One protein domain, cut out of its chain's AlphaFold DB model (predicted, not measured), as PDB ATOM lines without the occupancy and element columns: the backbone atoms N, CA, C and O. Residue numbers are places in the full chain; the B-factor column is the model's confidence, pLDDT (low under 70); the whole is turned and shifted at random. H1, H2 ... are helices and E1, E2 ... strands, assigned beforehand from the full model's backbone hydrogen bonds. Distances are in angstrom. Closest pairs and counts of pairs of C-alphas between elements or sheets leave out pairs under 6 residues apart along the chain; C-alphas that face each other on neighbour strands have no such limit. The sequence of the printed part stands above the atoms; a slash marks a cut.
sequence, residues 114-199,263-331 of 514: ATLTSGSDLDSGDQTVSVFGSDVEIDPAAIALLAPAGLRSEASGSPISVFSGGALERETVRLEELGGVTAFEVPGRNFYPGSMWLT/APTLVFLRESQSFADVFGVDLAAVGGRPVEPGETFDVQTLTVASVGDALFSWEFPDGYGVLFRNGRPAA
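This is residues 114 to 199 and 263 to 331 of the 514 residues of an uncharacterized protein of Natronomonas salsuginis (UniProt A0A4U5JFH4). A long, strongly twisted sheet of six strands runs through the middle of the domain, with H6 packed over its edge strand E1 at one end and the short helices H3, H4 and H5 gathered by E8 and E7 at the other. Two small two-stranded sheets, the hairpin E2 and E3 and the pair E6 and E9, lie beyond the large sheet from H3, H4 and H5. The 155 printed residues, under half of them in named elements, hold six named helices and ten named strands, in the order E1 E2 E3 E4 H1 E5 H2 E6 E7 H3 E8 H4 H5 E9 E10 H6. The large sheet has the order E1 E4 E5 E10 E8 E7 and is mixed; the class is mixed, helices and strands. The whole is compact and rounded, with a radius of gyration of the C-alphas of 14.8 A and spans of 39 by 35 by 35 A.

The large sheet begins at edge strand E1, residues 114 to 118, antiparallel to E4, residues 144 to 148, with N 115 and O 147 at 2.9 A. E5, residues 160 to 164, is antiparallel to E4, with N 146 and O 160 at 2.8 A, and to E10, residues 303 to 307, with N 161 and O 306 at 2.8 A. E10 is parallel to E8, residues 264 to 270, at 20 degrees, with N 305 and O 266 at 2.8 A. E8 is antiparallel to the other edge strand, E7, residues 181 to 187, with N 184 and O 267 at 2.9 A. From edge to edge the strands' lines turn by 112 degrees. Both edges have a further short antiparallel pairing: residues 115 to 116 with 328 to 329, and 184 to 185 with 289 to 290. H6, residues 321 to 326, is on the sheet over E1 at a height of 7.9 A; on the local plane it runs only just across the strands, at 60.1 degrees to E1, and the closest C-alphas of the two are those of Thr 117 and Leu 323, 5.7 A. H1, residues 149 to 152, is only just not on the sheet, with 4 pairs of C-alphas within 10 A. H3, residues 188 to 191, lies over E8 at a height of 7.9 A. H2, residues 165 to 168, H4, residues 275 to 279, and H5, residues 283 to 286, each only graze the sheet. E2, residues 127 to 129, and E3, residues 136 to 138, form an antiparallel hairpin, with N 129 and O 136 at 2.8 A. E6, residues 172 to 174, is antiparallel to E9, residues 296 to 298, with N 297 and O 173 at 2.8 A. In H4 and H6 every O i to N i+4 pair is within hydrogen-bond range; H1, H2, H3 and H5 are too short for such a pair.

E1 begins at C-alpha 114, (112.625, 0.148, -275.941), and is 13.7 A long. E7 and E8, the longest strands with 7 residues each, measure 19.8 A and 19.7 A; E8 begins at C-alpha 264, (120.650, 17.463, -264.266). E10, whose centre is nearest to the mean of the C-alphas at 2.0 A, is 13.4 A long. H6, the longest helix, is 9.0 A long and ends at C-alpha 326, (106.766, -6.994, -267.506).

The C-alphas farthest apart, those of Ser 153 and Glu 171, are 40.8 A apart. Residues 200 to 262 are not printed, and C-alphas 199 and 263 are 13.4 A apart across this cut. The link from E10 to H6 is long, with 13 residues. The mean pLDDT of the printed part is 83.6; residues 154 to 155, 193 to 199, 327 and 329 to 331 are under 70.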
ATOM      1  N   ALA A 114     112.187   0.684-277.222       79.00
ATOM      2  CA  ALA A 114     112.625   0.148-275.941       79.00
ATOM      3  C   ALA A 114     111.409  -0.109-275.042       79.00
ATOM      4  O   ALA A 114     110.291   0.313-275.351       79.00
ATOM      5  N   THR A 115     111.637  -0.769-273.915       78.44
ATOM      6  CA  THR A 115     110.633  -1.006-272.878       78.44
ATOM      7  C   THR A 115     111.079  -0.418-271.537       78.44
ATOM      8  O   THR A 115     112.274  -0.205-271.322       78.44
ATOM      9  N   LEU A 116     110.121  -0.118-270.664       78.06
ATOM     10  CA  LEU A 116     110.299   0.369-269.297       78.06
ATOM     11  C   LEU A 116     109.676  -0.631-268.326       78.06
ATOM     12  O   LEU A 116     108.471  -0.864-268.382       78.06
ATOM     13  N   THR A 117     110.485  -1.181-267.426       78.69
ATOM     14  CA  THR A 117     110.056  -2.149-266.399       78.69
ATOM     15  C   THR A 117     110.218  -1.548-265.012       78.69
ATOM     16  O   THR A 117     111.174  -0.805-264.793       78.69
ATOM     17  N   SER A 118     109.310  -1.839-264.081       82.06
ATOM     18  CA  SER A 118     109.490  -1.432-262.683       82.06
ATOM     19  C   SER A 118     110.542  -2.318-262.019       82.06
ATOM     20  O   SER A 118     110.545  -3.527-262.242       82.06
ATOM     21  N   GLY A 119     111.400  -1.764-261.163       79.56
ATOM     22  CA  GLY A 119     112.326  -2.565-260.357       79.56
ATOM     23  C   GLY A 119     111.590  -3.574-259.473       79.56
ATOM     24  O   GLY A 119     112.059  -4.696-259.314       79.56
ATOM     25  N   SER A 120     110.380  -3.228-259.014       83.56
ATOM     26  CA  SER A 120     109.498  -4.121-258.241       83.56
ATOM     27  C   SER A 120     109.075  -5.393-258.983       83.56
ATOM     28  O   SER A 120     108.632  -6.348-258.351       83.56
ATOM     29  N   ASP A 121     109.166  -5.396-260.316       79.06
ATOM     30  CA  ASP A 121     108.856  -6.566-261.144       79.06
ATOM     31  C   ASP A 121     110.045  -7.543-261.234       79.06
ATOM     32  O   ASP A 121     109.910  -8.619-261.820       79.06
ATOM     33  N   LEU A 122     111.209  -7.154-260.700       82.94
ATOM     34  CA  LEU A 122     112.448  -7.936-260.681       82.94
ATOM     35  C   LEU A 122     112.817  -8.359-259.263       82.94
ATOM     36  O   LEU A 122     113.125  -9.522-259.024       82.94
ATOM     37  N   ASP A 123     112.775  -7.408-258.334       82.25
ATOM     38  CA  ASP A 123     113.107  -7.616-256.935       82.25
ATOM     39  C   ASP A 123     112.151  -6.811-256.051       82.25
ATOM     40  O   ASP A 123     111.744  -5.699-256.380       82.25
ATOM     41  N   SER A 124     111.790  -7.396-254.915       77.94
ATOM     42  CA  SER A 124     110.952  -6.768-253.889       77.94
ATOM     43  C   SER A 124     111.757  -6.254-252.692       77.94
ATOM     44  O   SER A 124     111.185  -5.592-251.829       77.94
ATOM     45  N   GLY A 125     113.052  -6.581-252.612       84.06
ATOM     46  CA  GLY A 125     113.967  -6.068-251.601       84.06
ATOM     47  C   GLY A 125     114.496  -4.683-251.957       84.06
ATOM     48  O   GLY A 125     114.795  -4.409-253.120       84.06
ATOM     49  N   ASP A 126     114.627  -3.823-250.946       84.50
ATOM     50  CA  ASP A 126     115.234  -2.501-251.104       84.50
ATOM     51  C   ASP A 126     116.632  -2.601-251.730       84.50
ATOM     52  O   ASP A 126     117.390  -3.542-251.478       84.50
ATOM     53  N   GLN A 127     116.943  -1.634-252.591       86.88
ATOM     54  CA  GLN A 127     118.220  -1.560-253.284       86.88
ATOM     55  C   GLN A 127     119.137  -0.560-252.587       86.88
ATOM     56  O   GLN A 127     118.858   0.642-252.560       86.88
ATOM     57  N   THR A 128     120.268  -1.043-252.085       89.25
ATOM     58  CA  THR A 128     121.253  -0.207-251.401       89.25
ATOM     59  C   THR A 128     122.149   0.545-252.390       89.25
ATOM     60  O   THR A 128     122.818  -0.056-253.230       89.25
ATOM     61  N   VAL A 129     122.242   1.867-252.238       87.94
ATOM     62  CA  VAL A 129     123.157   2.742-252.985       87.94
ATOM     63  C   VAL A 129     124.169   3.388-252.037       87.94
ATOM     64  O   VAL A 129     123.811   4.229-251.212       87.94
ATOM     65  N   SER A 130     125.451   3.045-252.188       88.56
ATOM     66  CA  SER A 130     126.519   3.466-251.259       88.56
ATOM     67  C   SER A 130     127.350   4.674-251.723       88.56
ATOM     68  O   SER A 130     128.143   5.212-250.952       88.56
ATOM     69  N   VAL A 131     127.164   5.156-252.959       87.12
ATOM     70  CA  VAL A 131     127.983   6.243-253.549       87.12
ATOM     71  C   VAL A 131     127.780   7.618-252.893       87.12
ATOM     72  O   VAL A 131     128.541   8.549-253.151       87.12
ATOM     73  N   PHE A 132     126.772   7.765-252.026       86.56
ATOM     74  CA  PHE A 132     126.425   9.025-251.361       86.56
ATOM     75  C   PHE A 132     126.940   9.127-249.910       86.56
ATOM     76  O   PHE A 132     126.320   9.786-249.069       86.56
ATOM     77  N   GLY A 133     128.040   8.433-249.587       75.69
ATOM     78  CA  GLY A 133     128.727   8.497-248.284       75.69
ATOM     79  C   GLY A 133     128.089   7.699-247.148       75.69
ATOM     80  O   GLY A 133     128.661   7.563-246.068       75.69
ATOM     81  N   SER A 134     126.899   7.175-247.390       81.19
ATOM     82  CA  SER A 134     126.135   6.310-246.503       81.19
ATOM     83  C   SER A 134     125.205   5.489-247.375       81.19
ATOM     84  O   SER A 134     124.671   6.044-248.338       81.19
ATOM     85  N   ASP A 135     124.945   4.256-246.975       86.50
ATOM     86  CA  ASP A 135     123.961   3.406-247.630       86.50
ATOM     87  C   ASP A 135     122.587   4.091-247.647       86.50
ATOM     88  O   ASP A 135     122.081   4.557-246.618       86.50
ATOM     89  N   VAL A 136     122.029   4.226-248.850       88.38
ATOM     90  CA  VAL A 136     120.668   4.704-249.091       88.38
ATOM     91  C   VAL A 136     119.865   3.544-249.642       88.38
ATOM     92  O   VAL A 136     120.204   3.025-250.700       88.38
ATOM     93  N   GLU A 137     118.811   3.161-248.936       90.56
ATOM     94  CA  GLU A 137     117.857   2.165-249.416       90.56
ATOM     95  C   GLU A 137     116.862   2.827-250.365       90.56
ATOM     96  O   GLU A 137     116.288   3.872-250.047       90.56
ATOM     97  N   ILE A 138     116.682   2.232-251.538       86.12
ATOM     98  CA  ILE A 138     115.750   2.702-252.556       86.12
ATOM     99  C   ILE A 138     114.736   1.598-252.820       86.12
ATOM    100  O   ILE A 138     115.104   0.501-253.241       86.12
ATOM    101  N   ASP A 139     113.457   1.920-252.632       82.44
ATOM    102  CA  ASP A 139     112.349   1.041-253.007       82.44
ATOM    103  C   ASP A 139     112.447   0.711-254.516       82.44
ATOM    104  O   ASP A 139     112.454   1.636-255.343       82.44
ATOM    105  N   PRO A 140     112.493  -0.574-254.917       81.31
ATOM    106  CA  PRO A 140     112.525  -0.979-256.320       81.31
ATOM    107  C   PRO A 140     111.390  -0.389-257.161       81.31
ATOM    108  O   PRO A 140     111.573  -0.152-258.355       81.31
ATOM    109  N   ALA A 141     110.226  -0.099-256.570       79.69
ATOM    110  CA  ALA A 141     109.107   0.544-257.257       79.69
ATOM    111  C   ALA A 141     109.402   1.997-257.678       79.69
ATOM    112  O   ALA A 141     108.720   2.552-258.548       79.69
ATOM    113  N   ALA A 142     110.413   2.635-257.079       80.12
ATOM    114  CA  ALA A 142     110.891   3.954-257.477       80.12
ATOM    115  C   ALA A 142     111.856   3.906-258.674       80.12
ATOM    116  O   ALA A 142     112.118   4.953-259.279       80.12
ATOM    117  N   ILE A 143     112.363   2.719-259.028       80.31
ATOM    118  CA  ILE A 143     113.358   2.515-260.080       80.31
ATOM    119  C   ILE A 143     112.675   1.989-261.344       80.31
ATOM    120  O   ILE A 143     111.970   0.985-261.324       80.31
ATOM    121  N   ALA A 144     112.917   2.649-262.473       83.25
ATOM    122  CA  ALA A 144     112.499   2.180-263.789       83.25
ATOM    123  C   ALA A 144     113.709   1.671-264.578       83.25
ATOM    124  O   ALA A 144     114.733   2.347-264.644       83.25
ATOM    125  N   LEU A 145     113.591   0.510-265.215       86.69
ATOM    126  CA  LEU A 145     114.616  -0.054-266.083       86.69
ATOM    127  C   LEU A 145     114.230   0.131-267.546       86.69
ATOM    128  O   LEU A 145     113.233  -0.424-268.007       86.69
ATOM    129  N   LEU A 146     115.045   0.884-268.281       88.44
ATOM    130  CA  LEU A 146     114.952   1.027-269.726       88.44
ATOM    131  C   LEU A 146     115.749  -0.081-270.421       88.44
ATOM    132  O   LEU A 146     116.965  -0.174-270.244       88.44
ATOM    133  N   ALA A 147     115.084  -0.855-271.276       88.62
ATOM    134  CA  ALA A 147     115.703  -1.909-272.074       88.62
ATOM    135  C   ALA A 147     115.416  -1.720-273.575       88.62
ATOM    136  O   ALA A 147     114.273  -1.894-274.012       88.62
ATOM    137  N   PRO A 148     116.425  -1.354-274.388       88.94
ATOM    138  CA  PRO A 148     116.312  -1.341-275.847       88.94
ATOM    139  C   PRO A 148     115.988  -2.725-276.409       88.94
ATOM    140  O   PRO A 148     116.475  -3.730-275.893       88.94
ATOM    141  N   ALA A 149     115.211  -2.786-277.491       85.94
ATOM    142  CA  ALA A 149     114.812  -4.047-278.122       85.94
ATOM    143  C   ALA A 149     115.995  -4.954-278.501       85.94
ATOM    144  O   ALA A 149     115.855  -6.177-278.458       85.94
ATOM    145  N   GLY A 150     117.142  -4.361-278.840       86.81
ATOM    146  CA  GLY A 150     118.382  -5.059-279.162       86.81
ATOM    147  C   GLY A 150     118.908  -5.955-278.043       86.81
ATOM    148  O   GLY A 150     119.556  -6.949-278.349       86.81
ATOM    149  N   LEU A 151     118.554  -5.687-276.779       88.75
ATOM    150  CA  LEU A 151     118.899  -6.545-275.636       88.75
ATOM    151  C   LEU A 151     118.170  -7.904-275.643       88.75
ATOM    152  O   LEU A 151     118.522  -8.775-274.852       88.75
ATOM    153  N   ARG A 152     117.160  -8.103-276.510       82.75
ATOM    154  CA  ARG A 152     116.556  -9.432-276.756       82.75
ATOM    155  C   ARG A 152     117.469 -10.345-277.564       82.75
ATOM    156  O   ARG A 152     117.382 -11.561-277.455       82.75
ATOM    157  N   SER A 153     118.316  -9.756-278.401       71.44
ATOM    158  CA  SER A 153     119.427 -10.449-279.046       71.44
ATOM    159  C   SER A 153     120.679 -10.286-278.185       71.44
ATOM    160  O   SER A 153     120.742  -9.367-277.379       71.44
ATOM    161  N   GLU A 154     121.695 -11.130-278.356       63.53
ATOM    162  CA  GLU A 154     122.972 -11.079-277.615       63.53
ATOM    163  C   GLU A 154     123.817  -9.802-277.879       63.53
ATOM    164  O   GLU A 154     125.047  -9.831-277.829       63.53
ATOM    165  N   ALA A 155     123.191  -8.666-278.210       68.00
ATOM    166  CA  ALA A 155     123.847  -7.378-278.327       68.00
ATOM    167  C   ALA A 155     124.563  -7.043-277.011       68.00
ATOM    168  O   ALA A 155     123.982  -7.110-275.927       68.00
ATOM    169  N   SER A 156     125.835  -6.656-277.111       75.19
ATOM    170  CA  SER A 156     126.628  -6.222-275.966       75.19
ATOM    171  C   SER A 156     126.068  -4.905-275.423       75.19
ATOM    172  O   SER A 156     126.284  -3.850-276.018       75.19
ATOM    173  N   GLY A 157     125.339  -4.966-274.311       87.44
ATOM    174  CA  GLY A 157     124.713  -3.813-273.672       87.44
ATOM    175  C   GLY A 157     124.088  -4.174-272.328       87.44
ATOM    176  O   GLY A 157     124.147  -5.318-271.882       87.44
ATOM    177  N   SER A 158     123.496  -3.184-271.667       93.31
ATOM    178  CA  SER A 158     122.834  -3.358-270.368       93.31
ATOM    179  C   SER A 158     121.589  -2.473-270.230       93.31
ATOM    180  O   SER A 158     121.489  -1.435-270.885       93.31
ATOM    181  N   PRO A 159     120.603  -2.825-269.395       93.25
ATOM    182  CA  PRO A 159     119.509  -1.913-269.098       93.25
ATOM    183  C   PRO A 159     120.027  -0.660-268.380       93.25
ATOM    184  O   PRO A 159     121.082  -0.680-267.740       93.25
ATOM    185  N   ILE A 160     119.271   0.432-268.485       93.12
ATOM    186  CA  ILE A 160     119.524   1.664-267.732       93.12
ATOM    187  C   ILE A 160     118.472   1.768-266.635       93.12
ATOM    188  O   ILE A 160     117.290   1.931-266.933       93.12
ATOM    189  N   SER A 161     118.894   1.696-265.378       92.19
ATOM    190  CA  SER A 161     118.046   1.980-264.223       92.19
ATOM    191  C   SER A 161     117.971   3.481-263.993       92.19
ATOM    192  O   SER A 161     118.996   4.158-263.996       92.19
ATOM    193  N   VAL A 162     116.772   4.007-263.773       88.12
ATOM    194  CA  VAL A 162     116.523   5.434-263.578       88.12
ATOM    195  C   VAL A 162     115.593   5.637-262.396       88.12
ATOM    196  O   VAL A 162     114.563   4.976-262.297       88.12
ATOM    197  N   PHE A 163     115.920   6.591-261.530       81.06
ATOM    198  CA  PHE A 163     115.031   7.031-260.461       81.06
ATOM    199  C   PHE A 163     115.170   8.538-260.217       81.06
ATOM    200  O   PHE A 163     116.175   9.171-260.557       81.06
ATOM    201  N   SER A 164     114.126   9.139-259.648       82.19
ATOM    202  CA  SER A 164     114.168  10.541-259.224       82.19
ATOM    203  C   SER A 164     114.978  10.664-257.942       82.19
ATOM    204  O   SER A 164     114.792   9.861-257.030       82.19
ATOM    205  N   GLY A 165     115.781  11.722-257.820       76.12
ATOM    206  CA  GLY A 165     116.490  12.037-256.586       76.12
ATOM    207  C   GLY A 165     115.569  12.013-255.364       76.12
ATOM    208  O   GLY A 165     115.994  11.550-254.315       76.12
ATOM    209  N   GLY A 166     114.294  12.400-255.490       78.38
ATOM    210  CA  GLY A 166     113.333  12.360-254.382       78.38
ATOM    211  C   GLY A 166     113.215  11.005-253.667       78.38
ATOM    212  O   GLY A 166     112.862  10.990-252.492       78.38
ATOM    213  N   ALA A 167     113.556   9.892-254.327       79.06
ATOM    214  CA  ALA A 167     113.606   8.563-253.711       79.06
ATOM    215  C   ALA A 167     114.753   8.393-252.695       79.06
ATOM    216  O   ALA A 167     114.735   7.464-251.904       79.06
ATOM    217  N   LEU A 168     115.733   9.300-252.685       80.25
ATOM    218  CA  LEU A 168     116.839   9.320-251.723       80.25
ATOM    219  C   LEU A 168     116.418   9.890-250.359       80.25
ATOM    220  O   LEU A 168     117.227   9.882-249.434       80.25
ATOM    221  N   GLU A 169     115.202  10.447-250.256       81.69
ATOM    222  CA  GLU A 169     114.614  11.031-249.038       81.69
ATOM    223  C   GLU A 169     115.527  12.045-248.318       81.69
ATOM    224  O   GLU A 169     115.541  12.174-247.093       81.69
ATOM    225  N   ARG A 170     116.304  12.798-249.102       83.62
ATOM    226  CA  ARG A 170     117.253  13.819-248.642       83.62
ATOM    227  C   ARG A 170     117.004  15.138-249.355       83.62
ATOM    228  O   ARG A 170     116.466  15.166-250.454       83.62
ATOM    229  N   GLU A 171     117.433  16.237-248.745       85.38
ATOM    230  CA  GLU A 171     117.431  17.548-249.412       85.38
ATOM    231  C   GLU A 171     118.600  17.670-250.395       85.38
ATOM    232  O   GLU A 171     118.451  18.176-251.504       85.38
ATOM    233  N   THR A 172     119.769  17.169-249.999       89.25
ATOM    234  CA  THR A 172     120.979  17.160-250.821       89.25
ATOM    235  C   THR A 172     121.686  15.820-250.702       89.25
ATOM    236  O   THR A 172     121.585  15.137-249.679       89.25
ATOM    237  N   VAL A 173     122.421  15.449-251.746       89.00
ATOM    238  CA  VAL A 173     123.349  14.316-251.710       89.00
ATOM    239  C   VAL A 173     124.737  14.765-252.100       89.00
ATOM    240  O   VAL A 173     124.902  15.593-252.993       89.00
ATOM    241  N   ARG A 174     125.735  14.215-251.414       91.12
ATOM    242  CA  ARG A 174     127.143  14.430-251.718       91.12
ATOM    243  C   ARG A 174     127.722  13.143-252.267       91.12
ATOM    244  O   ARG A 174     127.531  12.092-251.663       91.12
ATOM    245  N   LEU A 175     128.389  13.234-253.406       89.94
ATOM    246  CA  LEU A 175     129.091  12.105-253.994       89.94
ATOM    247  C   LEU A 175     130.352  11.842-253.172       89.94
ATOM    248  O   LEU A 175     131.141  12.760-252.982       89.94
ATOM    249  N   GLU A 176     130.540  10.637-252.653       87.06
ATOM    250  CA  GLU A 176     131.758  10.263-251.923       87.06
ATOM    251  C   GLU A 176     132.572   9.260-252.765       87.06
ATOM    252  O   GLU A 176     132.528   9.312-253.994       87.06
ATOM    253  N   GLU A 177     133.378   8.396-252.144       78.31
ATOM    254  CA  GLU A 177     134.258   7.463-252.856       78.31
ATOM    255  C   GLU A 177     133.468   6.532-253.797       78.31
ATOM    256  O   GLU A 177     132.600   5.770-253.377       78.31
ATOM    257  N   LEU A 178     133.788   6.601-255.091       75.44
ATOM    258  CA  LEU A 178     133.041   5.985-256.191       75.44
ATOM    259  C   LEU A 178     133.442   4.530-256.482       75.44
ATOM    260  O   LEU A 178     133.351   4.109-257.622       75.44
ATOM    261  N   GLY A 179     133.922   3.763-255.500       77.62
ATOM    262  CA  GLY A 179     134.632   2.492-255.728       77.62
ATOM    263  C   GLY A 179     134.074   1.607-256.859       77.62
ATOM    264  O   GLY A 179     133.031   0.977-256.700       77.62
ATOM    265  N   GLY A 180     134.793   1.526-257.987       87.06
ATOM    266  CA  GLY A 180     134.435   0.689-259.138       87.06
ATOM    267  C   GLY A 180     133.472   1.330-260.147       87.06
ATOM    268  O   GLY A 180     133.169   0.703-261.170       87.06
ATOM    269  N   VAL A 181     133.029   2.568-259.916       93.56
ATOM    270  CA  VAL A 181     132.154   3.348-260.802       93.56
ATOM    271  C   VAL A 181     132.707   4.740-261.123       93.56
ATOM    272  O   VAL A 181     133.549   5.302-260.434       93.56
ATOM    273  N   THR A 182     132.210   5.323-262.207       94.88
ATOM    274  CA  THR A 182     132.443   6.717-262.598       94.88
ATOM    275  C   THR A 182     131.109   7.438-262.714       94.88
ATOM    276  O   THR A 182     130.098   6.827-263.068       94.88
ATOM    277  N   ALA A 183     131.105   8.735-262.401       95.75
ATOM    278  CA  ALA A 183     129.908   9.562-262.407       95.75
ATOM    279  C   ALA A 183     130.033  10.721-263.403       95.75
ATOM    280  O   ALA A 183     131.081  11.361-263.521       95.75
ATOM    281  N   PHE A 184     128.935  11.012-264.095       96.50
ATOM    282  CA  PHE A 184     128.834  12.101-265.062       96.50
ATOM    283  C   PHE A 184     127.569  12.909-264.809       96.50
ATOM    284  O   PHE A 184     126.510  12.345-264.554       96.50
ATOM    285  N   GLU A 185     127.653  14.226-264.930       95.00
ATOM    286  CA  GLU A 185     126.491  15.102-264.943       95.00
ATOM    287  C   GLU A 185     126.158  15.429-266.396       95.00
ATOM    288  O   GLU A 185     127.018  15.899-267.142       95.00
ATOM    289  N   VAL A 186     124.913  15.195-266.800       91.62
ATOM    290  CA  VAL A 186     124.403  15.547-268.129       91.62
ATOM    291  C   VAL A 186     123.117  16.357-267.961       91.62
ATOM    292  O   VAL A 186     122.247  15.941-267.194       91.62
ATOM    293  N   PRO A 187     122.927  17.481-268.678       86.94
ATOM    294  CA  PRO A 187     121.644  18.178-268.687       86.94
ATOM    295  C   PRO A 187     120.515  17.211-269.063       86.94
ATOM    296  O   PRO A 187     120.592  16.562-270.106       86.94
ATOM    297  N   GLY A 188     119.446  17.112-268.264       79.38
ATOM    298  CA  GLY A 188     118.412  16.083-268.462       79.38
ATOM    299  C   GLY A 188     117.784  16.099-269.860       79.38
ATOM    300  O   GLY A 188     117.546  15.045-270.447       79.38
ATOM    301  N   ARG A 189     117.633  17.296-270.452       75.50
ATOM    302  CA  ARG A 189     117.161  17.504-271.837       75.50
ATOM    303  C   ARG A 189     118.053  16.875-272.921       75.50
ATOM    304  O   ARG A 189     117.579  16.635-274.028       75.50
ATOM    305  N   ASN A 190     119.326  16.649-272.603       82.38
ATOM    306  CA  ASN A 190     120.333  16.051-273.478       82.38
ATOM    307  C   ASN A 190     120.646  14.599-273.083       82.38
ATOM    308  O   ASN A 190     121.297  13.885-273.843       82.38
ATOM    309  N   PHE A 191     120.190  14.133-271.918       83.06
ATOM    310  CA  PHE A 191     120.324  12.730-271.537       83.06
ATOM    311  C   PHE A 191     119.137  11.894-272.029       83.06
ATOM    312  O   PHE A 191     119.350  10.848-272.640       83.06
ATOM    313  N   TYR A 192     117.906  12.388-271.856       76.38
ATOM    314  CA  TYR A 192     116.678  11.700-272.263       76.38
ATOM    315  C   TYR A 192     116.038  12.333-273.502       76.38
ATOM    316  O   TYR A 192     115.917  13.560-273.547       76.38
ATOM    317  N   PRO A 193     115.545  11.537-274.471       61.00
ATOM    318  CA  PRO A 193     114.923  12.055-275.683       61.00
ATOM    319  C   PRO A 193     113.711  12.931-275.354       61.00
ATOM    320  O   PRO A 193     112.747  12.500-274.720       61.00
ATOM    321  N   GLY A 194     113.768  14.189-275.786       48.62
ATOM    322  CA  GLY A 194     112.707  15.159-275.550       48.62
ATOM    323  C   GLY A 194     111.473  14.899-276.411       48.62
ATOM    324  O   GLY A 194     111.445  15.303-277.563       48.62
ATOM    325  N   SER A 195     110.461  14.262-275.825       39.84
ATOM    326  CA  SER A 195     109.056  14.706-275.811       39.84
ATOM    327  C   SER A 195     108.310  13.881-274.755       39.84
ATOM    328  O   SER A 195     107.505  13.017-275.077       39.84
ATOM    329  N   MET A 196     108.657  14.111-273.483       37.28
ATOM    330  CA  MET A 196     107.843  13.745-272.307       37.28
ATOM    331  C   MET A 196     108.078  14.664-271.089       37.28
ATOM    332  O   MET A 196     107.293  14.599-270.152       37.28
ATOM    333  N   TRP A 197     109.114  15.523-271.066       32.97
ATOM    334  CA  TRP A 197     109.518  16.185-269.808       32.97
ATOM    335  C   TRP A 197     109.827  17.686-269.863       32.97
ATOM    336  O   TRP A 197     109.760  18.334-268.827       32.97
ATOM    337  N   LEU A 198     110.097  18.276-271.030       26.03
ATOM    338  CA  LEU A 198     110.267  19.725-271.204       26.03
ATOM    339  C   LEU A 198     109.859  20.085-272.639       26.03
ATOM    340  O   LEU A 198     110.424  19.536-273.582       26.03
ATOM    341  N   THR A 199     108.896  20.989-272.815       25.98
ATOM    342  CA  THR A 199     108.640  21.634-274.111       25.98
ATOM    343  C   THR A 199     109.359  22.978-274.151       25.98
ATOM    344  O   THR A 199     109.063  23.862-273.338       25.98
ATOM    345  N   ALA A 263     116.857  20.220-265.212       70.94
ATOM    346  CA  ALA A 263     117.257  19.307-264.143       70.94
ATOM    347  C   ALA A 263     118.403  18.372-264.595       70.94
ATOM    348  O   ALA A 263     118.266  17.726-265.646       70.94
ATOM    349  N   PRO A 264     119.537  18.310-263.872       85.56
ATOM    350  CA  PRO A 264     120.650  17.463-264.266       85.56
ATOM    351  C   PRO A 264     120.327  15.983-264.047       85.56
ATOM    352  O   PRO A 264     119.551  15.597-263.169       85.56
ATOM    353  N   THR A 265     120.953  15.139-264.859       89.56
ATOM    354  CA  THR A 265     121.003  13.694-264.649       89.56
ATOM    355  C   THR A 265     122.406  13.304-264.216       89.56
ATOM    356  O   THR A 265     123.366  13.575-264.937       89.56
ATOM    357  N   LEU A 266     122.512  12.661-263.055       94.69
ATOM    358  CA  LEU A 266     123.738  12.032-262.585       94.69
ATOM    359  C   LEU A 266     123.773  10.589-263.088       94.69
ATOM    360  O   LEU A 266     122.912   9.780-262.748       94.69
ATOM    361  N   VAL A 267     124.745  10.293-263.941       96.81
ATOM    362  CA  VAL A 267     124.870   9.042-264.688       96.81
ATOM    363  C   VAL A 267     126.043   8.251-264.139       96.81
ATOM    364  O   VAL A 267     127.164   8.756-264.118       96.81
ATOM    365  N   PHE A 268     125.796   7.006-263.753       97.00
ATOM    366  CA  PHE A 268     126.789   6.091-263.208       97.00
ATOM    367  C   PHE A 268     127.103   4.974-264.197       97.00
ATOM    368  O   PHE A 268     126.202   4.271-264.663       97.00
ATOM    369  N   LEU A 269     128.393   4.814-264.486       96.62
ATOM    370  CA  LEU A 269     128.962   3.746-265.310       96.62
ATOM    371  C   LEU A 269     130.007   2.980-264.499       96.62
ATOM    372  O   LEU A 269     130.568   3.526-263.551       96.62
ATOM    373  N   ARG A 270     130.348   1.752-264.893       94.62
ATOM    374  CA  ARG A 270     131.513   1.064-264.311       94.62
ATOM    375  C   ARG A 270     132.797   1.816-264.656       94.62
ATOM    376  O   ARG A 270     132.917   2.346-265.754       94.62
ATOM    377  N   GLU A 271     133.799   1.782-263.782       91.81
ATOM    378  CA  GLU A 271     135.116   2.405-264.032       91.81
ATOM    379  C   GLU A 271     135.795   1.926-265.322       91.81
ATOM    380  O   GLU A 271     136.555   2.663-265.946       91.81
ATOM    381  N   SER A 272     135.521   0.691-265.748       90.62
ATOM    382  CA  SER A 272     136.068   0.130-266.985       90.62
ATOM    383  C   SER A 272     135.384   0.640-268.258       90.62
ATOM    384  O   SER A 272     135.791   0.250-269.350       90.62
ATOM    385  N   GLN A 273     134.316   1.430-268.140       93.69
ATOM    386  CA  GLN A 273     133.510   1.914-269.256       93.69
ATOM    387  C   GLN A 273     133.680   3.422-269.428       93.69
ATOM    388  O   GLN A 273     133.692   4.174-268.455       93.69
ATOM    389  N   SER A 274     133.759   3.881-270.677       94.69
ATOM    390  CA  SER A 274     133.669   5.307-270.987       94.69
ATOM    391  C   SER A 274     132.249   5.688-271.409       94.69
ATOM    392  O   SER A 274     131.497   4.870-271.943       94.69
ATOM    393  N   PHE A 275     131.886   6.958-271.209       96.06
ATOM    394  CA  PHE A 275     130.590   7.485-271.648       96.06
ATOM    395  C   PHE A 275     130.378   7.310-273.160       96.06
ATOM    396  O   PHE A 275     129.296   6.913-273.589       96.06
ATOM    397  N   ALA A 276     131.421   7.554-273.958       95.44
ATOM    398  CA  ALA A 276     131.362   7.425-275.409       95.44
ATOM    399  C   ALA A 276     131.182   5.966-275.854       95.44
ATOM    400  O   ALA A 276     130.396   5.714-276.761       95.44
ATOM    401  N   ASP A 277     131.835   5.010-275.188       93.62
ATOM    402  CA  ASP A 277     131.684   3.586-275.516       93.62
ATOM    403  C   ASP A 277     130.281   3.069-275.179       93.62
ATOM    404  O   ASP A 277     129.725   2.262-275.920       93.62
ATOM    405  N   VAL A 278     129.697   3.545-274.073       94.62
ATOM    406  CA  VAL A 278     128.352   3.138-273.648       94.62
ATOM    407  C   VAL A 278     127.289   3.786-274.525       94.62
ATOM    408  O   VAL A 278     126.499   3.083-275.144       94.62
ATOM    409  N   PHE A 279     127.251   5.118-274.596       92.69
ATOM    410  CA  PHE A 279     126.160   5.843-275.251       92.69
ATOM    411  C   PHE A 279     126.389   6.066-276.752       92.69
ATOM    412  O   PHE A 279     125.454   6.440-277.457       92.69
ATOM    413  N   GLY A 280     127.601   5.834-277.264       90.62
ATOM    414  CA  GLY A 280     127.970   6.087-278.662       90.62
ATOM    415  C   GLY A 280     127.995   7.570-279.041       90.62
ATOM    416  O   GLY A 280     127.850   7.908-280.215       90.62
ATOM    417  N   VAL A 281     128.136   8.455-278.052       90.25
ATOM    418  CA  VAL A 281     128.240   9.905-278.225       90.25
ATOM    419  C   VAL A 281     129.199  10.481-277.192       90.25
ATOM    420  O   VAL A 281     129.221  10.046-276.041       90.25
ATOM    421  N   ASP A 282     129.987  11.473-277.597       94.06
ATOM    422  CA  ASP A 282     130.907  12.148-276.691       94.06
ATOM    423  C   ASP A 282     130.149  12.889-275.584       94.06
ATOM    424  O   ASP A 282     129.179  13.606-275.835       94.06
ATOM    425  N   LEU A 283     130.652  12.793-274.352       94.88
ATOM    426  CA  LEU A 283     130.072  13.466-273.187       94.88
ATOM    427  C   LEU A 283     129.925  14.984-273.401       94.88
ATOM    428  O   LEU A 283     128.902  15.575-273.060       94.88
ATOM    429  N   ALA A 284     130.927  15.613-274.020       92.88
ATOM    430  CA  ALA A 284     130.902  17.042-274.317       92.88
ATOM    431  C   ALA A 284     129.826  17.414-275.353       92.88
ATOM    432  O   ALA A 284     129.268  18.507-275.283       92.88
ATOM    433  N   ALA A 285     129.494  16.511-276.285       89.00
ATOM    434  CA  ALA A 285     128.483  16.763-277.314       89.00
ATOM    435  C   ALA A 285     127.063  16.834-276.732       89.00
ATOM    436  O   ALA A 285     126.215  17.542-277.266       89.00
ATOM    437  N   VAL A 286     126.819  16.165-275.601       86.94
ATOM    438  CA  VAL A 286     125.559  16.268-274.842       86.94
ATOM    439  C   VAL A 286     125.615  17.335-273.740       86.94
ATOM    440  O   VAL A 286     124.693  17.446-272.931       86.94
ATOM    441  N   GLY A 287     126.672  18.155-273.708       89.88
ATOM    442  CA  GLY A 287     126.874  19.197-272.698       89.88
ATOM    443  C   GLY A 287     127.126  18.646-271.294       89.88
ATOM    444  O   GLY A 287     126.861  19.341-270.316       89.88
ATOM    445  N   GLY A 288     127.572  17.393-271.192       94.06
ATOM    446  CA  GLY A 288     127.877  16.757-269.923       94.06
ATOM    447  C   GLY A 288     129.312  16.993-269.459       94.06
ATOM    448  O   GLY A 288     130.169  17.477-270.204       94.06
ATOM    449  N   ARG A 289     129.581  16.606-268.213       96.31
ATOM    450  CA  ARG A 289     130.902  16.679-267.578       96.31
ATOM    451  C   ARG A 289     131.117  15.511-266.610       96.31
ATOM    452  O   ARG A 289     130.135  14.981-266.089       96.31
ATOM    453  N   PRO A 290     132.368  15.096-266.351       95.94
ATOM    454  CA  PRO A 290     132.652  14.200-265.237       95.94
ATOM    455  C   PRO A 290     132.313  14.885-263.906       95.94
ATOM    456  O   PRO A 290     132.352  16.118-263.800       95.94
ATOM    457  N   VAL A 291     131.969  14.072-262.912       94.88
ATOM    458  CA  VAL A 291     131.702  14.512-261.541       94.88
ATOM    459  C   VAL A 291     132.787  13.964-260.632       94.88
ATOM    460  O   VAL A 291     133.063  12.764-260.634       94.88
ATOM    461  N   GLU A 292     133.388  14.849-259.849       91.50
ATOM    462  CA  GLU A 292     134.433  14.502-258.896       91.50
ATOM    463  C   GLU A 292     133.827  14.120-257.533       91.50
ATOM    464  O   GLU A 292     132.817  14.695-257.104       91.50
ATOM    465  N   PRO A 293     134.454  13.190-256.791       90.94
ATOM    466  CA  PRO A 293     134.097  12.946-255.402       90.94
ATOM    467  C   PRO A 293     134.149  14.236-254.571       90.94
ATOM    468  O   PRO A 293     135.073  15.046-254.653       90.94
ATOM    469  N   GLY A 294     133.145  14.408-253.724       91.00
ATOM    470  CA  GLY A 294     132.953  15.545-252.839       91.00
ATOM    471  C   GLY A 294     131.972  16.600-253.355       91.00
ATOM    472  O   GLY A 294     131.638  17.496-252.572       91.00
ATOM    473  N   GLU A 295     131.507  16.504-254.604       93.69
ATOM    474  CA  GLU A 295     130.465  17.372-255.169       93.69
ATOM    475  C   GLU A 295     129.079  17.106-254.548       93.69
ATOM    476  O   GLU A 295     128.746  15.971-254.202       93.69
ATOM    477  N   THR A 296     128.261  18.159-254.416       92.44
ATOM    478  CA  THR A 296     126.927  18.114-253.788       92.44
ATOM    479  C   THR A 296     125.838  18.508-254.783       92.44
ATOM    480  O   THR A 296     125.981  19.501-255.493       92.44
ATOM    481  N   PHE A 297     124.723  17.781-254.763       89.88
ATOM    482  CA  PHE A 297     123.582  17.956-255.660       89.88
ATOM    483  C   PHE A 297     122.282  18.182-254.879       89.88
ATOM    484  O   PHE A 297     122.066  17.567-253.830       89.88
ATOM    485  N   ASP A 298     121.408  19.041-255.411       86.88
ATOM    486  CA  ASP A 298     120.038  19.223-254.920       86.88
ATOM    487  C   ASP A 298     119.151  18.088-255.432       86.88
ATOM    488  O   ASP A 298     118.921  17.929-256.633       86.88
ATOM    489  N   VAL A 299     118.630  17.312-254.491       81.62
ATOM    490  CA  VAL A 299     117.857  16.103-254.753       81.62
ATOM    491  C   VAL A 299     116.513  16.406-255.418       81.62
ATOM    492  O   VAL A 299     116.017  15.588-256.196       81.62
ATOM    493  N   GLN A 300     115.928  17.581-255.167       74.19
ATOM    494  CA  GLN A 300     114.608  17.944-255.692       74.19
ATOM    495  C   GLN A 300     114.602  18.067-257.215       74.19
ATOM    496  O   GLN A 300     113.566  17.869-257.845       74.19
ATOM    497  N   THR A 301     115.756  18.372-257.807       73.19
ATOM    498  CA  THR A 301     115.912  18.573-259.252       73.19
ATOM    499  C   THR A 301     116.787  17.508-259.905       73.19
ATOM    500  O   THR A 301     117.066  17.595-261.096       73.19
ATOM    501  N   LEU A 302     117.212  16.491-259.154       79.94
ATOM    502  CA  LEU A 302     118.134  15.474-259.636       79.94
ATOM    503  C   LEU A 302     117.388  14.273-260.220       79.94
ATOM    504  O   LEU A 302     116.431  13.763-259.637       79.94
ATOM    505  N   THR A 303     117.879  13.765-261.346       86.62
ATOM    506  CA  THR A 303     117.599  12.394-261.794       86.62
ATOM    507  C   THR A 303     118.873  11.572-261.692       86.62
ATOM    508  O   THR A 303     119.952  12.077-261.990       86.62
ATOM    509  N   VAL A 304     118.762  10.310-261.293       88.12
ATOM    510  CA  VAL A 304     119.896   9.387-261.245       88.12
ATOM    511  C   VAL A 304     119.687   8.289-262.277       88.12
ATOM    512  O   VAL A 304     118.598   7.725-262.367       88.12
ATOM    513  N   ALA A 305     120.727   8.001-263.053       93.75
ATOM    514  CA  ALA A 305     120.771   6.915-264.020       93.75
ATOM    515  C   ALA A 305     121.955   5.988-263.718       93.75
ATOM    516  O   ALA A 305     123.068   6.456-263.502       93.75
ATOM    517  N   SER A 306     121.731   4.680-263.740       95.44
ATOM    518  CA  SER A 306     122.752   3.643-263.577       95.44
ATOM    519  C   SER A 306     122.712   2.717-264.780       95.44
ATOM    520  O   SER A 306     121.658   2.163-265.091       95.44
ATOM    521  N   VAL A 307     123.846   2.533-265.452       95.62
ATOM    522  CA  VAL A 307     123.943   1.594-266.575       95.62
ATOM    523  C   VAL A 307     124.427   0.242-266.070       95.62
ATOM    524  O   VAL A 307     125.484   0.149-265.449       95.62
ATOM    525  N   GLY A 308     123.657  -0.807-266.365       92.88
ATOM    526  CA  GLY A 308     123.964  -2.163-265.923       92.88
ATOM    527  C   GLY A 308     124.106  -2.253-264.408       92.88
ATOM    528  O   GLY A 308     123.280  -1.715-263.672       92.88
ATOM    529  N   ASP A 309     125.172  -2.915-263.967       92.00
ATOM    530  CA  ASP A 309     125.460  -3.201-262.562       92.00
ATOM    531  C   ASP A 309     126.226  -2.087-261.829       92.00
ATOM    532  O   ASP A 309     126.803  -2.337-260.776       92.00
ATOM    533  N   ALA A 310     126.245  -0.856-262.361       93.88
ATOM    534  CA  ALA A 310     126.993   0.247-261.753       93.88
ATOM    535  C   ALA A 310     126.501   0.585-260.330       93.88
ATOM    536  O   ALA A 310     127.300   0.608-259.400       93.88
ATOM    537  N   LEU A 311     125.199   0.829-260.143       92.56
ATOM    538  CA  LEU A 311     124.612   1.038-258.811       92.56
ATOM    539  C   LEU A 311     123.771  -0.138-258.316       92.56
ATOM    540  O   LEU A 311     123.598  -0.282-257.113       92.56
ATOM    541  N   PHE A 312     123.224  -0.949-259.223       90.81
ATOM    542  CA  PHE A 312     122.208  -1.949-258.893       90.81
ATOM    543  C   PHE A 312     122.557  -3.304-259.492       90.81
ATOM    544  O   PHE A 312     122.724  -3.422-260.701       90.81
ATOM    545  N   SER A 313     122.613  -4.343-258.664       88.31
ATOM    546  CA  SER A 313     122.925  -5.709-259.105       88.31
ATOM    547  C   SER A 313     121.650  -6.514-259.355       88.31
ATOM    548  O   SER A 313     121.352  -7.457-258.629       88.31
ATOM    549  N   TRP A 314     120.884  -6.130-260.378       90.25
ATOM    550  CA  TRP A 314     119.676  -6.861-260.775       90.25
ATOM    551  C   TRP A 314     120.007  -8.275-261.267       90.25
ATOM    552  O   TRP A 314     120.933  -8.463-262.064       90.25
ATOM    553  N   GLU A 315     119.214  -9.264-260.854       87.50
ATOM    554  CA  GLU A 315     119.344 -10.640-261.334       87.50
ATOM    555  C   GLU A 315     118.487 -10.890-262.581       87.50
ATOM    556  O   GLU A 315     117.293 -10.596-262.626       87.50
ATOM    557  N   PHE A 316     119.108 -11.482-263.603       86.81
ATOM    558  CA  PHE A 316     118.474 -11.830-264.877       86.81
ATOM    559  C   PHE A 316     118.810 -13.287-265.242       86.81
ATOM    560  O   PHE A 316     119.649 -13.515-266.118       86.81
ATOM    561  N   PRO A 317     118.229 -14.287-264.547       76.12
ATOM    562  CA  PRO A 317     118.649 -15.691-264.651       76.12
ATOM    563  C   PRO A 317     118.559 -16.248-266.079       76.12
ATOM    564  O   PRO A 317     119.448 -16.985-266.501       76.12
ATOM    565  N   ASP A 318     117.551 -15.818-266.840       76.06
ATOM    566  CA  ASP A 318     117.319 -16.218-268.234       76.06
ATOM    567  C   ASP A 318     117.591 -15.060-269.217       76.06
ATOM    568  O   ASP A 318     116.967 -14.936-270.274       76.06
ATOM    569  N   GLY A 319     118.511 -14.163-268.852       84.81
ATOM    570  CA  GLY A 319     118.787 -12.935-269.595       84.81
ATOM    571  C   GLY A 319     117.678 -11.887-269.452       84.81
ATOM    572  O   GLY A 319     116.840 -11.935-268.551       84.81
ATOM    573  N   TYR A 320     117.664 -10.899-270.347       88.62
ATOM    574  CA  TYR A 320     116.789  -9.726-270.226       88.62
ATOM    575  C   TYR A 320     115.313  -9.970-270.592       88.62
ATOM    576  O   TYR A 320     114.541  -9.012-270.620       88.62
ATOM    577  N   GLY A 321     114.887 -11.215-270.844       84.06
ATOM    578  CA  GLY A 321     113.512 -11.551-271.252       84.06
ATOM    579  C   GLY A 321     112.436 -10.998-270.310       84.06
ATOM    580  O   GLY A 321     111.464 -10.396-270.768       84.06
ATOM    581  N   VAL A 322     112.683 -11.066-268.995       83.25
ATOM    582  CA  VAL A 322     111.784 -10.545-267.949       83.25
ATOM    583  C   VAL A 322     111.470  -9.049-268.106       83.25
ATOM    584  O   VAL A 322     110.337  -8.630-267.866       83.25
ATOM    585  N   LEU A 323     112.420  -8.248-268.607       84.38
ATOM    586  CA  LEU A 323     112.215  -6.817-268.864       84.38
ATOM    587  C   LEU A 323     111.207  -6.586-269.992       84.38
ATOM    588  O   LEU A 323     110.485  -5.600-270.007       84.38
ATOM    589  N   PHE A 324     111.118  -7.496-270.953       83.50
ATOM    590  CA  PHE A 324     110.154  -7.388-272.046       83.50
ATOM    591  C   PHE A 324     108.817  -8.057-271.722       83.50
ATOM    592  O   PHE A 324     107.825  -7.775-272.393       83.50
ATOM    593  N   ARG A 325     108.786  -8.924-270.701       79.00
ATOM    594  CA  ARG A 325     107.568  -9.567-270.193       79.00
ATOM    595  C   ARG A 325     106.736  -8.575-269.397       79.00
ATOM    596  O   ARG A 325     105.550  -8.402-269.657       79.00
ATOM    597  N   ASN A 326     107.397  -7.905-268.457       73.88
ATOM    598  CA  ASN A 326     106.766  -6.994-267.506       73.88
ATOM    599  C   ASN A 326     106.814  -5.536-267.987       73.88
ATOM    600  O   ASN A 326     106.070  -4.677-267.508       73.88
ATOM    601  N   GLY A 327     107.684  -5.248-268.956       69.62
ATOM    602  CA  GLY A 327     107.916  -3.901-269.432       69.62
ATOM    603  C   GLY A 327     106.788  -3.334-270.289       69.62
ATOM    604  O   GLY A 327     106.085  -4.023-271.028       69.62
ATOM    605  N   ARG A 328     106.648  -2.014-270.209       72.00
ATOM    606  CA  ARG A 328     105.712  -1.206-270.992       72.00
ATOM    607  C   ARG A 328     106.473  -0.434-272.067       72.00
ATOM    608  O   ARG A 328     107.623  -0.068-271.837       72.00
ATOM    609  N   PRO A 329     105.852  -0.094-273.208       68.75
ATOM    610  CA  PRO A 329     106.539   0.649-274.258       68.75
ATOM    611  C   PRO A 329     107.185   1.938-273.743       68.75
ATOM    612  O   PRO A 329     106.512   2.782-273.147       68.75
ATOM    613  N   ALA A 330     108.479   2.110-274.005       67.19
ATOM    614  CA  ALA A 330     109.176   3.348-273.704       67.19
ATOM    615  C   ALA A 330     108.832   4.388-274.776       67.19
ATOM    616  O   ALA A 330     109.187   4.237-275.948       67.19
ATOM    617  N   ALA A 331     108.158   5.464-274.381       53.94
ATOM    618  CA  ALA A 331     107.899   6.593-275.266       53.94
ATOM    619  C   ALA A 331     109.188   7.414-275.447       53.94
ATOM    620  O   ALA A 331     109.420   8.416-274.778       53.94
TER     621      ALA A 331